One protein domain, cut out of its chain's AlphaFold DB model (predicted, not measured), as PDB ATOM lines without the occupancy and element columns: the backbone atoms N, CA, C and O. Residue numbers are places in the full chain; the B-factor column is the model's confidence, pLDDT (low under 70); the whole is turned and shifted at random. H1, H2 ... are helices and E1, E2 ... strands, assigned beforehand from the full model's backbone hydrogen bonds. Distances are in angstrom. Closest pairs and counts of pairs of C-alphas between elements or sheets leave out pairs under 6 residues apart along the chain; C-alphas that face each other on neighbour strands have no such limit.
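Overview. This is residues 23 to 96 of the 97 residues of an uncharacterized protein of Herbinix hemicellulosilytica (UniProt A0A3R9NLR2). A long hairpin of two strands, E1 and E2, has a large loop, residues 34 to 55, at one end and helix H1 beyond the other, where residues 81 to 96 stick out free. The printed part has 74 residues, with E1, E2 and H1 in that order, the strands antiparallel, the class mixed. It is extended, a rod of 75 by 29 by 18 A, with a radius of gyration of the C-alphas of 22.6 A.

Arrangement. E1, residues 23 to 33, and E2, residues 56 to 68, form an antiparallel hairpin at 164 degrees; N 25 and O 65, 2.8 A apart, are within hydrogen-bond range. E2 bends by 54 degrees at residue 60. H1, residues 78 to 94, is near E2, with 7 pairs of C-alphas within 10 A, and apart from E1. In H1, 9 of 13 O i to N i+4 pairs are within range.

Along the chain. E1 spans 31.7 A from C-alpha 23 at (-35.680, -14.796, -9.329), E2 34.7 A, and H1 24.9 A to C-alpha 94 at (-21.495, -40.688, -1.639).

Size, cuts and confidence. The farthest C-alphas, of Asn 38 and Leu 96, are 75.7 A apart. The printed part has no cut; the link from E1 to E2 is long, 22 residues. Residues 81 to 96 have pLDDT under 70.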
ATOM      1  N   THR A  23     -34.215 -14.924  -9.380       93.81
ATOM      2  CA  THR A  23     -35.680 -14.796  -9.329       93.81
ATOM      3  C   THR A  23     -36.310 -15.503 -10.517       93.81
ATOM      4  O   THR A  23     -35.903 -15.285 -11.652       93.81
ATOM      5  N   MET A  24     -37.315 -16.345 -10.269       93.94
ATOM      6  CA  MET A  24     -38.136 -16.911 -11.339       93.94
ATOM      7  C   MET A  24     -39.165 -15.872 -11.780       93.94
ATOM      8  O   MET A  24     -39.921 -15.355 -10.959       93.94
ATOM      9  N   ARG A  25     -39.177 -15.557 -13.071       95.88
ATOM     10  CA  ARG A  25     -40.076 -14.598 -13.707       95.88
ATOM     11  C   ARG A  25     -41.007 -15.313 -14.675       95.88
ATOM     12  O   ARG A  25     -40.605 -16.254 -15.357       95.88
ATOM     13  N   TYR A  26     -42.240 -14.824 -14.740       97.06
ATOM     14  CA  TYR A  26     -43.212 -15.157 -15.772       97.06
ATOM     15  C   TYR A  26     -43.598 -13.861 -16.477       97.06
ATOM     16  O   TYR A  26     -44.109 -12.937 -15.844       97.06
ATOM     17  N   GLU A  27     -43.324 -13.790 -17.772       97.31
ATOM     18  CA  GLU A  27     -43.703 -12.672 -18.627       97.31
ATOM     19  C   GLU A  27     -44.759 -13.150 -19.612       97.31
ATOM     20  O   GLU A  27     -44.616 -14.217 -20.210       97.31
ATOM     21  N   ALA A  28     -45.824 -12.372 -19.778       97.25
ATOM     22  CA  ALA A  28     -46.908 -12.712 -20.683       97.25
ATOM     23  C   ALA A  28     -47.526 -11.465 -21.317       97.25
ATOM     24  O   ALA A  28     -47.739 -10.452 -20.651       97.25
ATOM     25  N   SER A  29     -47.850 -11.579 -22.601       97.00
ATOM     26  CA  SER A  29     -48.543 -10.562 -23.390       97.00
ATOM     27  C   SER A  29     -49.970 -11.016 -23.674       97.00
ATOM     28  O   SER A  29     -50.192 -12.118 -24.183       97.00
ATOM     29  N   TYR A  30     -50.942 -10.153 -23.379       95.44
ATOM     30  CA  TYR A  30     -52.364 -10.438 -23.561       95.44
ATOM     31  C   TYR A  30     -53.023  -9.421 -24.491       95.44
ATOM     32  O   TYR A  30     -52.701  -8.236 -24.452       95.44
ATOM     33  N   VAL A  31     -53.995  -9.884 -25.277       95.25
ATOM     34  CA  VAL A  31     -54.958  -9.023 -25.972       95.25
ATOM     35  C   VAL A  31     -56.295  -9.100 -25.249       95.25
ATOM     36  O   VAL A  31     -56.843 -10.187 -25.045       95.25
ATOM     37  N   TYR A  32     -56.806  -7.932 -24.876       91.69
ATOM     38  CA  TYR A  32     -58.122  -7.744 -24.277       91.69
ATOM     39  C   TYR A  32     -59.051  -7.143 -25.325       91.69
ATOM     40  O   TYR A  32     -58.681  -6.173 -25.987       91.69
ATOM     41  N   SER A  33     -60.239  -7.714 -25.489       90.31
ATOM     42  CA  SER A  33     -61.214  -7.219 -26.462       90.31
ATOM     43  C   SER A  33     -62.611  -7.115 -25.868       90.31
ATOM     44  O   SER A  33     -63.010  -7.952 -25.055       90.31
ATOM     45  N   TYR A  34     -63.349  -6.127 -26.366       88.94
ATOM     46  CA  TYR A  34     -64.757  -5.875 -26.090       88.94
ATOM     47  C   TYR A  34     -65.539  -6.005 -27.393       88.94
ATOM     48  O   TYR A  34     -65.084  -5.548 -28.445       88.94
ATOM     49  N   VAL A  35     -66.711  -6.619 -27.326       88.50
ATOM     50  CA  VAL A  35     -67.724  -6.523 -28.370       88.50
ATOM     51  C   VAL A  35     -68.378  -5.153 -28.230       88.50
ATOM     52  O   VAL A  35     -68.845  -4.798 -27.154       88.50
ATOM     53  N   ILE A  36     -68.389  -4.374 -29.308       84.50
ATOM     54  CA  ILE A  36     -69.107  -3.099 -29.342       84.50
ATOM     55  C   ILE A  36     -70.573  -3.409 -29.653       84.50
ATOM     56  O   ILE A  36     -70.857  -3.947 -30.724       84.50
ATOM     57  N   ASP A  37     -71.469  -3.090 -28.723       77.75
ATOM     58  CA  ASP A  37     -72.920  -3.100 -28.931       77.75
ATOM     59  C   ASP A  37     -73.447  -1.653 -29.016       77.75
ATOM     60  O   ASP A  37     -72.696  -0.689 -28.847       77.75
ATOM     61  N   ASN A  38     -74.727  -1.489 -29.342       78.38
ATOM     62  CA  ASN A  38     -75.361  -0.188 -29.558       78.38
ATOM     63  C   ASN A  38     -75.414   0.685 -28.294       78.38
ATOM     64  O   ASN A  38     -75.526   1.903 -28.407       78.38
ATOM     65  N   ASP A  39     -75.370   0.075 -27.113       78.81
ATOM     66  CA  ASP A  39     -75.542   0.715 -25.810       78.81
ATOM     67  C   ASP A  39     -74.249   0.769 -24.980       78.81
ATOM     68  O   ASP A  39     -74.060   1.735 -24.239       78.81
ATOM     69  N   ALA A  40     -73.335  -0.199 -25.132       75.25
ATOM     70  CA  ALA A  40     -72.060  -0.206 -24.415       75.25
ATOM     71  C   ALA A  40     -70.927  -0.999 -25.111       75.25
ATOM     72  O   ALA A  40     -71.161  -1.940 -25.877       75.25
ATOM     73  N   PRO A  41     -69.654  -0.662 -24.820       75.38
ATOM     74  CA  PRO A  41     -68.512  -1.509 -25.141       75.38
ATOM     75  C   PRO A  41     -68.358  -2.642 -24.111       75.38
ATOM     76  O   PRO A  41     -67.800  -2.455 -23.029       75.38
ATOM     77  N   GLY A  42     -68.773  -3.844 -24.502       77.00
ATOM     78  CA  GLY A  42     -68.621  -5.078 -23.738       77.00
ATOM     79  C   GLY A  42     -69.953  -5.656 -23.276       77.00
ATOM     80  O   GLY A  42     -70.748  -4.967 -22.645       77.00
ATOM     81  N   ARG A  43     -70.181  -6.954 -23.506       79.88
ATOM     82  CA  ARG A  43     -71.424  -7.628 -23.072       79.88
ATOM     83  C   ARG A  43     -71.527  -7.751 -21.559       79.88
ATOM     84  O   ARG A  43     -72.617  -7.849 -21.011       79.88
ATOM     85  N   MET A  44     -70.375  -7.781 -20.900       75.81
ATOM     86  CA  MET A  44     -70.255  -7.866 -19.445       75.81
ATOM     87  C   MET A  44     -70.111  -6.482 -18.794       75.81
ATOM     88  O   MET A  44     -69.776  -6.404 -17.616       75.81
ATOM     89  N   ASN A  45     -70.300  -5.401 -19.561       74.50
ATOM     90  CA  ASN A  45     -69.909  -4.045 -19.189       74.50
ATOM     91  C   ASN A  45     -71.003  -3.027 -19.555       74.50
ATOM     92  O   ASN A  45     -70.766  -2.077 -20.296       74.50
ATOM     93  N   THR A  46     -72.227  -3.284 -19.086       73.81
ATOM     94  CA  THR A  46     -73.447  -2.596 -19.543       73.81
ATOM     95  C   THR A  46     -73.746  -1.288 -18.813       73.81
ATOM     96  O   THR A  46     -74.327  -0.389 -19.410       73.81
ATOM     97  N   ASP A  47     -73.350  -1.164 -17.543       75.94
ATOM     98  CA  ASP A  47     -73.754  -0.032 -16.690       75.94
ATOM     99  C   ASP A  47     -72.655   1.041 -16.559       75.94
ATOM    100  O   ASP A  47     -72.933   2.240 -16.558       75.94
ATOM    101  N   GLU A  48     -71.390   0.623 -16.465       78.69
ATOM    102  CA  GLU A  48     -70.207   1.483 -16.350       78.69
ATOM    103  C   GLU A  48     -69.031   0.797 -17.045       78.69
ATOM    104  O   GLU A  48     -68.851  -0.400 -16.864       78.69
ATOM    105  N   PHE A  49     -68.202   1.526 -17.803       78.56
ATOM    106  CA  PHE A  49     -67.066   0.923 -18.503       78.56
ATOM    107  C   PHE A  49     -65.910   0.555 -17.555       78.56
ATOM    108  O   PHE A  49     -65.034   1.366 -17.253       78.56
ATOM    109  N   LEU A  50     -65.855  -0.715 -17.156       80.12
ATOM    110  CA  LEU A  50     -64.779  -1.293 -16.353       80.12
ATOM    111  C   LEU A  50     -63.715  -1.953 -17.247       80.12
ATOM    112  O   LEU A  50     -63.936  -2.994 -17.870       80.12
ATOM    113  N   SER A  51     -62.510  -1.375 -17.283       73.75
ATOM    114  CA  SER A  51     -61.397  -1.811 -18.152       73.75
ATOM    115  C   SER A  51     -60.841  -3.213 -17.844       73.75
ATOM    116  O   SER A  51     -60.024  -3.749 -18.591       73.75
ATOM    117  N   TYR A  52     -61.299  -3.846 -16.764       80.94
ATOM    118  CA  TYR A  52     -60.968  -5.223 -16.397       80.94
ATOM    119  C   TYR A  52     -62.084  -6.238 -16.712       80.94
ATOM    120  O   TYR A  52     -61.875  -7.432 -16.485       80.94
ATOM    121  N   LEU A  53     -63.239  -5.800 -17.230       84.25
ATOM    122  CA  LEU A  53     -64.359  -6.651 -17.656       84.25
ATOM    123  C   LEU A  53     -64.375  -6.840 -19.181       84.25
ATOM    124  O   LEU A  53     -65.283  -6.410 -19.880       84.25
ATOM    125  N   TYR A  54     -63.330  -7.468 -19.708       88.06
ATOM    126  CA  TYR A  54     -63.213  -7.826 -21.128       88.06
ATOM    127  C   TYR A  54     -64.096  -9.032 -21.484       88.06
ATOM    128  O   TYR A  54     -64.197  -9.985 -20.712       88.06
ATOM    129  N   ASP A  55     -64.649  -9.050 -22.700       87.81
ATOM    130  CA  ASP A  55     -65.407 -10.204 -23.212       87.81
ATOM    131  C   ASP A  55     -64.490 -11.380 -23.560       87.81
ATOM    132  O   ASP A  55     -64.861 -12.547 -23.436       87.81
ATOM    133  N   LYS A  56     -63.269 -11.075 -24.014       90.81
ATOM    134  CA  LYS A  56     -62.252 -12.078 -24.315       90.81
ATOM    135  C   LYS A  56     -60.878 -11.600 -23.870       90.81
ATOM    136  O   LYS A  56     -60.493 -10.449 -24.077       90.81
ATOM    137  N   ARG A  57     -60.126 -12.539 -23.300       93.19
ATOM    138  CA  ARG A  57     -58.703 -12.424 -22.995       93.19
ATOM    139  C   ARG A  57     -57.960 -13.485 -23.794       93.19
ATOM    140  O   ARG A  57     -58.261 -14.669 -23.671       93.19
ATOM    141  N   GLU A  58     -56.989 -13.070 -24.594       95.50
ATOM    142  CA  GLU A  58     -56.184 -13.973 -25.415       95.50
ATOM    143  C   GLU A  58     -54.703 -13.837 -25.062       95.50
ATOM    144  O   GLU A  58     -54.138 -12.750 -25.168       95.50
ATOM    145  N   LEU A  59     -54.077 -14.939 -24.635       96.50
ATOM    146  CA  LEU A  59     -52.632 -15.003 -24.423       96.50
ATOM    147  C   LEU A  59     -51.932 -15.074 -25.785       96.50
ATOM    148  O   LEU A  59     -52.200 -15.991 -26.557       96.50
ATOM    149  N   LYS A  60     -51.052 -14.114 -26.078       97.69
ATOM    150  CA  LYS A  60     -50.297 -14.070 -27.340       97.69
ATOM    151  C   LYS A  60     -48.946 -14.746 -27.229       97.69
ATOM    152  O   LYS A  60     -48.581 -15.544 -28.081       97.69
ATOM    153  N   GLU A  61     -48.228 -14.421 -26.171       97.44
ATOM    154  CA  GLU A  61     -46.906 -14.955 -25.904       97.44
ATOM    155  C   GLU A  61     -46.717 -15.011 -24.399       97.44
ATOM    156  O   GLU A  61     -47.176 -14.121 -23.674       97.44
ATOM    157  N   SER A  62     -46.044 -16.051 -23.933       97.44
ATOM    158  CA  SER A  62     -45.516 -16.091 -22.584       97.44
ATOM    159  C   SER A  62     -44.166 -16.777 -22.558       97.44
ATOM    160  O   SER A  62     -43.854 -17.626 -23.392       97.44
ATOM    161  N   ARG A  63     -43.367 -16.405 -21.565       96.62
ATOM    162  CA  ARG A  63     -42.125 -17.088 -21.238       96.62
ATOM    163  C   ARG A  63     -41.922 -17.112 -19.733       96.62
ATOM    164  O   ARG A  63     -42.210 -16.143 -19.031       96.62
ATOM    165  N   THR A  64     -41.373 -18.219 -19.261       96.88
ATOM    166  CA  THR A  64     -40.897 -18.375 -17.888       96.88
ATOM    167  C   THR A  64     -39.388 -18.485 -17.940       96.88
ATOM    168  O   THR A  64     -38.857 -19.206 -18.781       96.88
ATOM    169  N   TYR A  65     -38.689 -17.781 -17.060       96.19
ATOM    170  CA  TYR A  65     -37.233 -17.846 -16.985       96.19
ATOM    171  C   TYR A  65     -36.749 -17.481 -15.586       96.19
ATOM    172  O   TYR A  65     -37.466 -16.878 -14.791       96.19
ATOM    173  N   ILE A  66     -35.517 -17.855 -15.272       94.56
ATOM    174  CA  ILE A  66     -34.839 -17.456 -14.042       94.56
ATOM    175  C   ILE A  66     -33.892 -16.319 -14.389       94.56
ATOM    176  O   ILE A  66     -33.107 -16.443 -15.317       94.56
ATOM    177  N   GLU A  67     -33.917 -15.228 -13.641       96.19
ATOM    178  CA  GLU A  67     -33.022 -14.094 -13.836       96.19
ATOM    179  C   GLU A  67     -32.091 -13.923 -12.641       96.19
ATOM    180  O   GLU A  67     -32.521 -14.025 -11.493       96.19
ATOM    181  N   CYS A  68     -30.814 -13.643 -12.901       95.44
ATOM    182  CA  CYS A  68     -29.916 -13.148 -11.869       95.44
ATOM    183  C   CYS A  68     -30.102 -11.645 -11.672       95.44
ATOM    184  O   CYS A  68     -29.784 -10.861 -12.562       95.44
ATOM    185  N   ASN A  69     -30.492 -11.242 -10.466       95.94
ATOM    186  CA  ASN A  69     -30.746  -9.840 -10.133       95.94
ATOM    187  C   ASN A  69     -29.470  -8.979 -10.106       95.94
ATOM    188  O   ASN A  69     -29.562  -7.757 -10.080       95.94
ATOM    189  N   ILE A  70     -28.283  -9.602 -10.132       97.38
ATOM    190  CA  ILE A  70     -26.994  -8.895 -10.129       97.38
ATOM    191  C   ILE A  70     -26.452  -8.646 -11.536       97.38
ATOM    192  O   ILE A  70     -26.013  -7.542 -11.835       97.38
ATOM    193  N   CYS A  71     -26.425  -9.670 -12.393       96.88
ATOM    194  CA  CYS A  71     -25.819  -9.564 -13.730       96.88
ATOM    195  C   CYS A  71     -26.837  -9.593 -14.876       96.88
ATOM    196  O   CYS A  71     -26.445  -9.505 -16.035       96.88
ATOM    197  N   GLY A  72     -28.128  -9.766 -14.578       96.69
ATOM    198  CA  GLY A  72     -29.208  -9.805 -15.565       96.69
ATOM    199  C   GLY A  72     -29.233 -11.055 -16.446       96.69
ATOM    200  O   GLY A  72     -30.086 -11.155 -17.320       96.69
ATOM    201  N   THR A  73     -28.324 -12.021 -16.253       96.06
ATOM    202  CA  THR A  73     -28.341 -13.256 -17.051       96.06
ATOM    203  C   THR A  73     -29.634 -14.025 -16.800       96.06
ATOM    204  O   THR A  73     -30.009 -14.258 -15.647       96.06
ATOM    205  N   GLN A  74     -30.280 -14.425 -17.892       96.50
ATOM    206  CA  GLN A  74     -31.518 -15.192 -17.891       96.50
ATOM    207  C   GLN A  74     -31.226 -16.653 -18.225       96.50
ATOM    208  O   GLN A  74     -30.424 -16.957 -19.109       96.50
ATOM    209  N   TYR A  75     -31.889 -17.554 -17.513       93.56
ATOM    210  CA  TYR A  75     -31.746 -18.992 -17.643       93.56
ATOM    211  C   TYR A  75     -33.098 -19.651 -17.912       93.56
ATOM    212  O   TYR A  75     -34.117 -19.201 -17.374       93.56
ATOM    213  N   PRO A  76     -33.111 -20.749 -18.682       93.25
ATOM    214  CA  PRO A  76     -34.298 -21.577 -18.840       93.25
ATOM    215  C   PRO A  76     -34.746 -22.167 -17.485       93.25
ATOM    216  O   PRO A  76     -33.890 -22.505 -16.657       93.25
ATOM    217  N   PRO A  77     -36.059 -22.293 -17.220       89.88
ATOM    218  CA  PRO A  77     -36.574 -22.793 -15.944       89.88
ATOM    219  C   PRO A  77     -36.175 -24.251 -15.666       89.88
ATOM    220  O   PRO A  77     -35.969 -24.615 -14.509       89.88
ATOM    221  N   GLU A  78     -35.946 -25.061 -16.705       86.75
ATOM    222  CA  GLU A  78     -35.490 -26.459 -16.607       86.75
ATOM    223  C   GLU A  78     -34.093 -26.574 -15.969       86.75
ATOM    224  O   GLU A  78     -33.685 -27.637 -15.496       86.75
ATOM    225  N   LEU A  79     -33.331 -25.474 -15.924       82.25
ATOM    226  CA  LEU A  79     -32.052 -25.426 -15.223       82.25
ATOM    227  C   LEU A  79     -32.230 -25.668 -13.714       82.25
ATOM    228  O   LEU A  79     -31.339 -26.235 -13.083       82.25
ATOM    229  N   LEU A  80     -33.376 -25.284 -13.139       74.81
ATOM    230  CA  LEU A  80     -33.676 -25.522 -11.727       74.81
ATOM    231  C   LEU A  80     -33.751 -27.024 -11.428       74.81
ATOM    232  O   LEU A  80     -33.134 -27.491 -10.474       74.81
ATOM    233  N   GLU A  81     -34.436 -27.790 -12.280       66.56
ATOM    234  CA  GLU A  81     -34.579 -29.241 -12.129       66.56
ATOM    235  C   GLU A  81     -33.227 -29.946 -12.186       66.56
ATOM    236  O   GLU A  81     -32.931 -30.786 -11.340       66.56
ATOM    237  N   LYS A  82     -32.349 -29.540 -13.111       66.00
ATOM    238  CA  LYS A  82     -30.993 -30.100 -13.204       66.00
ATOM    239  C   LYS A  82     -30.187 -29.894 -11.926       66.00
ATOM    240  O   LYS A  82     -29.408 -30.767 -11.564       66.00
ATOM    241  N   PHE A  83     -30.368 -28.777 -11.226       66.38
ATOM    242  CA  PHE A  83     -29.671 -28.538  -9.961       66.38
ATOM    243  C   PHE A  83     -30.327 -29.203  -8.749       66.38
ATOM    244  O   PHE A  83     -29.633 -29.438  -7.763       66.38
ATOM    245  N   LEU A  84     -31.625 -29.506  -8.807       55.41
ATOM    246  CA  LEU A  84     -32.343 -30.197  -7.734       55.41
ATOM    247  C   LEU A  84     -32.184 -31.724  -7.831       55.41
ATOM    248  O   LEU A  84     -31.936 -32.373  -6.820       55.41
ATOM    249  N   VAL A  85     -32.242 -32.292  -9.040       54.06
ATOM    250  CA  VAL A  85     -32.123 -33.742  -9.285       54.06
ATOM    251  C   VAL A  85     -30.665 -34.211  -9.233       54.06
ATOM    252  O   VAL A  85     -30.382 -35.265  -8.666       54.06
ATOM    253  N   ALA A  86     -29.707 -33.409  -9.722       51.00
ATOM    254  CA  ALA A  86     -28.283 -33.763  -9.645       51.00
ATOM    255  C   ALA A  86     -27.747 -33.829  -8.205       51.00
ATOM    256  O   ALA A  86     -26.666 -34.375  -7.977       51.00
ATOM    257  N   ASP A  87     -28.458 -33.267  -7.225       52.59
ATOM    258  CA  ASP A  87     -28.074 -33.403  -5.821       52.59
ATOM    259  C   ASP A  87     -28.483 -34.777  -5.251       52.59
ATOM    260  O   ASP A  87     -27.734 -35.343  -4.461       52.59
ATOM    261  N   GLU A  88     -29.587 -35.387  -5.705       53.97
ATOM    262  CA  GLU A  88     -30.001 -36.720  -5.235       53.97
ATOM    263  C   GLU A  88     -29.071 -37.843  -5.710       53.97
ATOM    264  O   GLU A  88     -28.712 -38.715  -4.916       53.97
ATOM    265  N   GLU A  89     -28.636 -37.830  -6.974       54.69
ATOM    266  CA  GLU A  89     -27.691 -38.835  -7.490       54.69
ATOM    267  C   GLU A  89     -26.324 -38.727  -6.800       54.69
ATOM    268  O   GLU A  89     -25.761 -39.734  -6.368       54.69
ATOM    269  N   ARG A  90     -25.833 -37.502  -6.565       53.69
ATOM    270  CA  ARG A  90     -24.556 -37.266  -5.867       53.69
ATOM    271  C   ARG A  90     -24.606 -37.612  -4.379       53.69
ATOM    272  O   ARG A  90     -23.572 -37.955  -3.804       53.69
ATOM    273  N   ILE A  91     -25.773 -37.503  -3.738       57.91
ATOM    274  CA  ILE A  91     -25.982 -37.968  -2.359       57.91
ATOM    275  C   ILE A  91     -25.995 -39.502  -2.316       57.91
ATOM    276  O   ILE A  91     -25.387 -40.076  -1.416       57.91
ATOM    277  N   LYS A  92     -26.612 -40.169  -3.302       54.88
ATOM    278  CA  LYS A  92     -26.631 -41.638  -3.395       54.88
ATOM    279  C   LYS A  92     -25.241 -42.229  -3.654       54.88
ATOM    280  O   LYS A  92     -24.858 -43.161  -2.959       54.88
ATOM    281  N   GLU A  93     -24.451 -41.660  -4.565       55.22
ATOM    282  CA  GLU A  93     -23.083 -42.138  -4.849       55.22
ATOM    283  C   GLU A  93     -22.128 -41.981  -3.656       55.22
ATOM    284  O   GLU A  93     -21.278 -42.835  -3.420       55.22
ATOM    285  N   ARG A  94     -22.287 -40.915  -2.862       52.97
ATOM    286  CA  ARG A  94     -21.495 -40.688  -1.639       52.97
ATOM    287  C   ARG A  94     -21.963 -41.499  -0.434       52.97
ATOM    288  O   ARG A  94     -21.238 -41.553   0.545       52.97
ATOM    289  N   ALA A  95     -23.167 -42.066  -0.476       52.94
ATOM    290  CA  ALA A  95     -23.683 -42.955   0.564       52.94
ATOM    291  C   ALA A  95     -23.327 -44.434   0.312       52.94
ATOM    292  O   ALA A  95     -23.587 -45.278   1.167       52.94
ATOM    293  N   LEU A  96     -22.754 -44.747  -0.858       48.41
ATOM    294  CA  LEU A  96     -22.290 -46.080  -1.263       48.41
ATOM    295  C   LEU A  96     -20.759 -46.264  -1.168       48.41
ATOM    296  O   LEU A  96     -20.263 -47.346  -1.480       48.41
TER     297      LEU A  96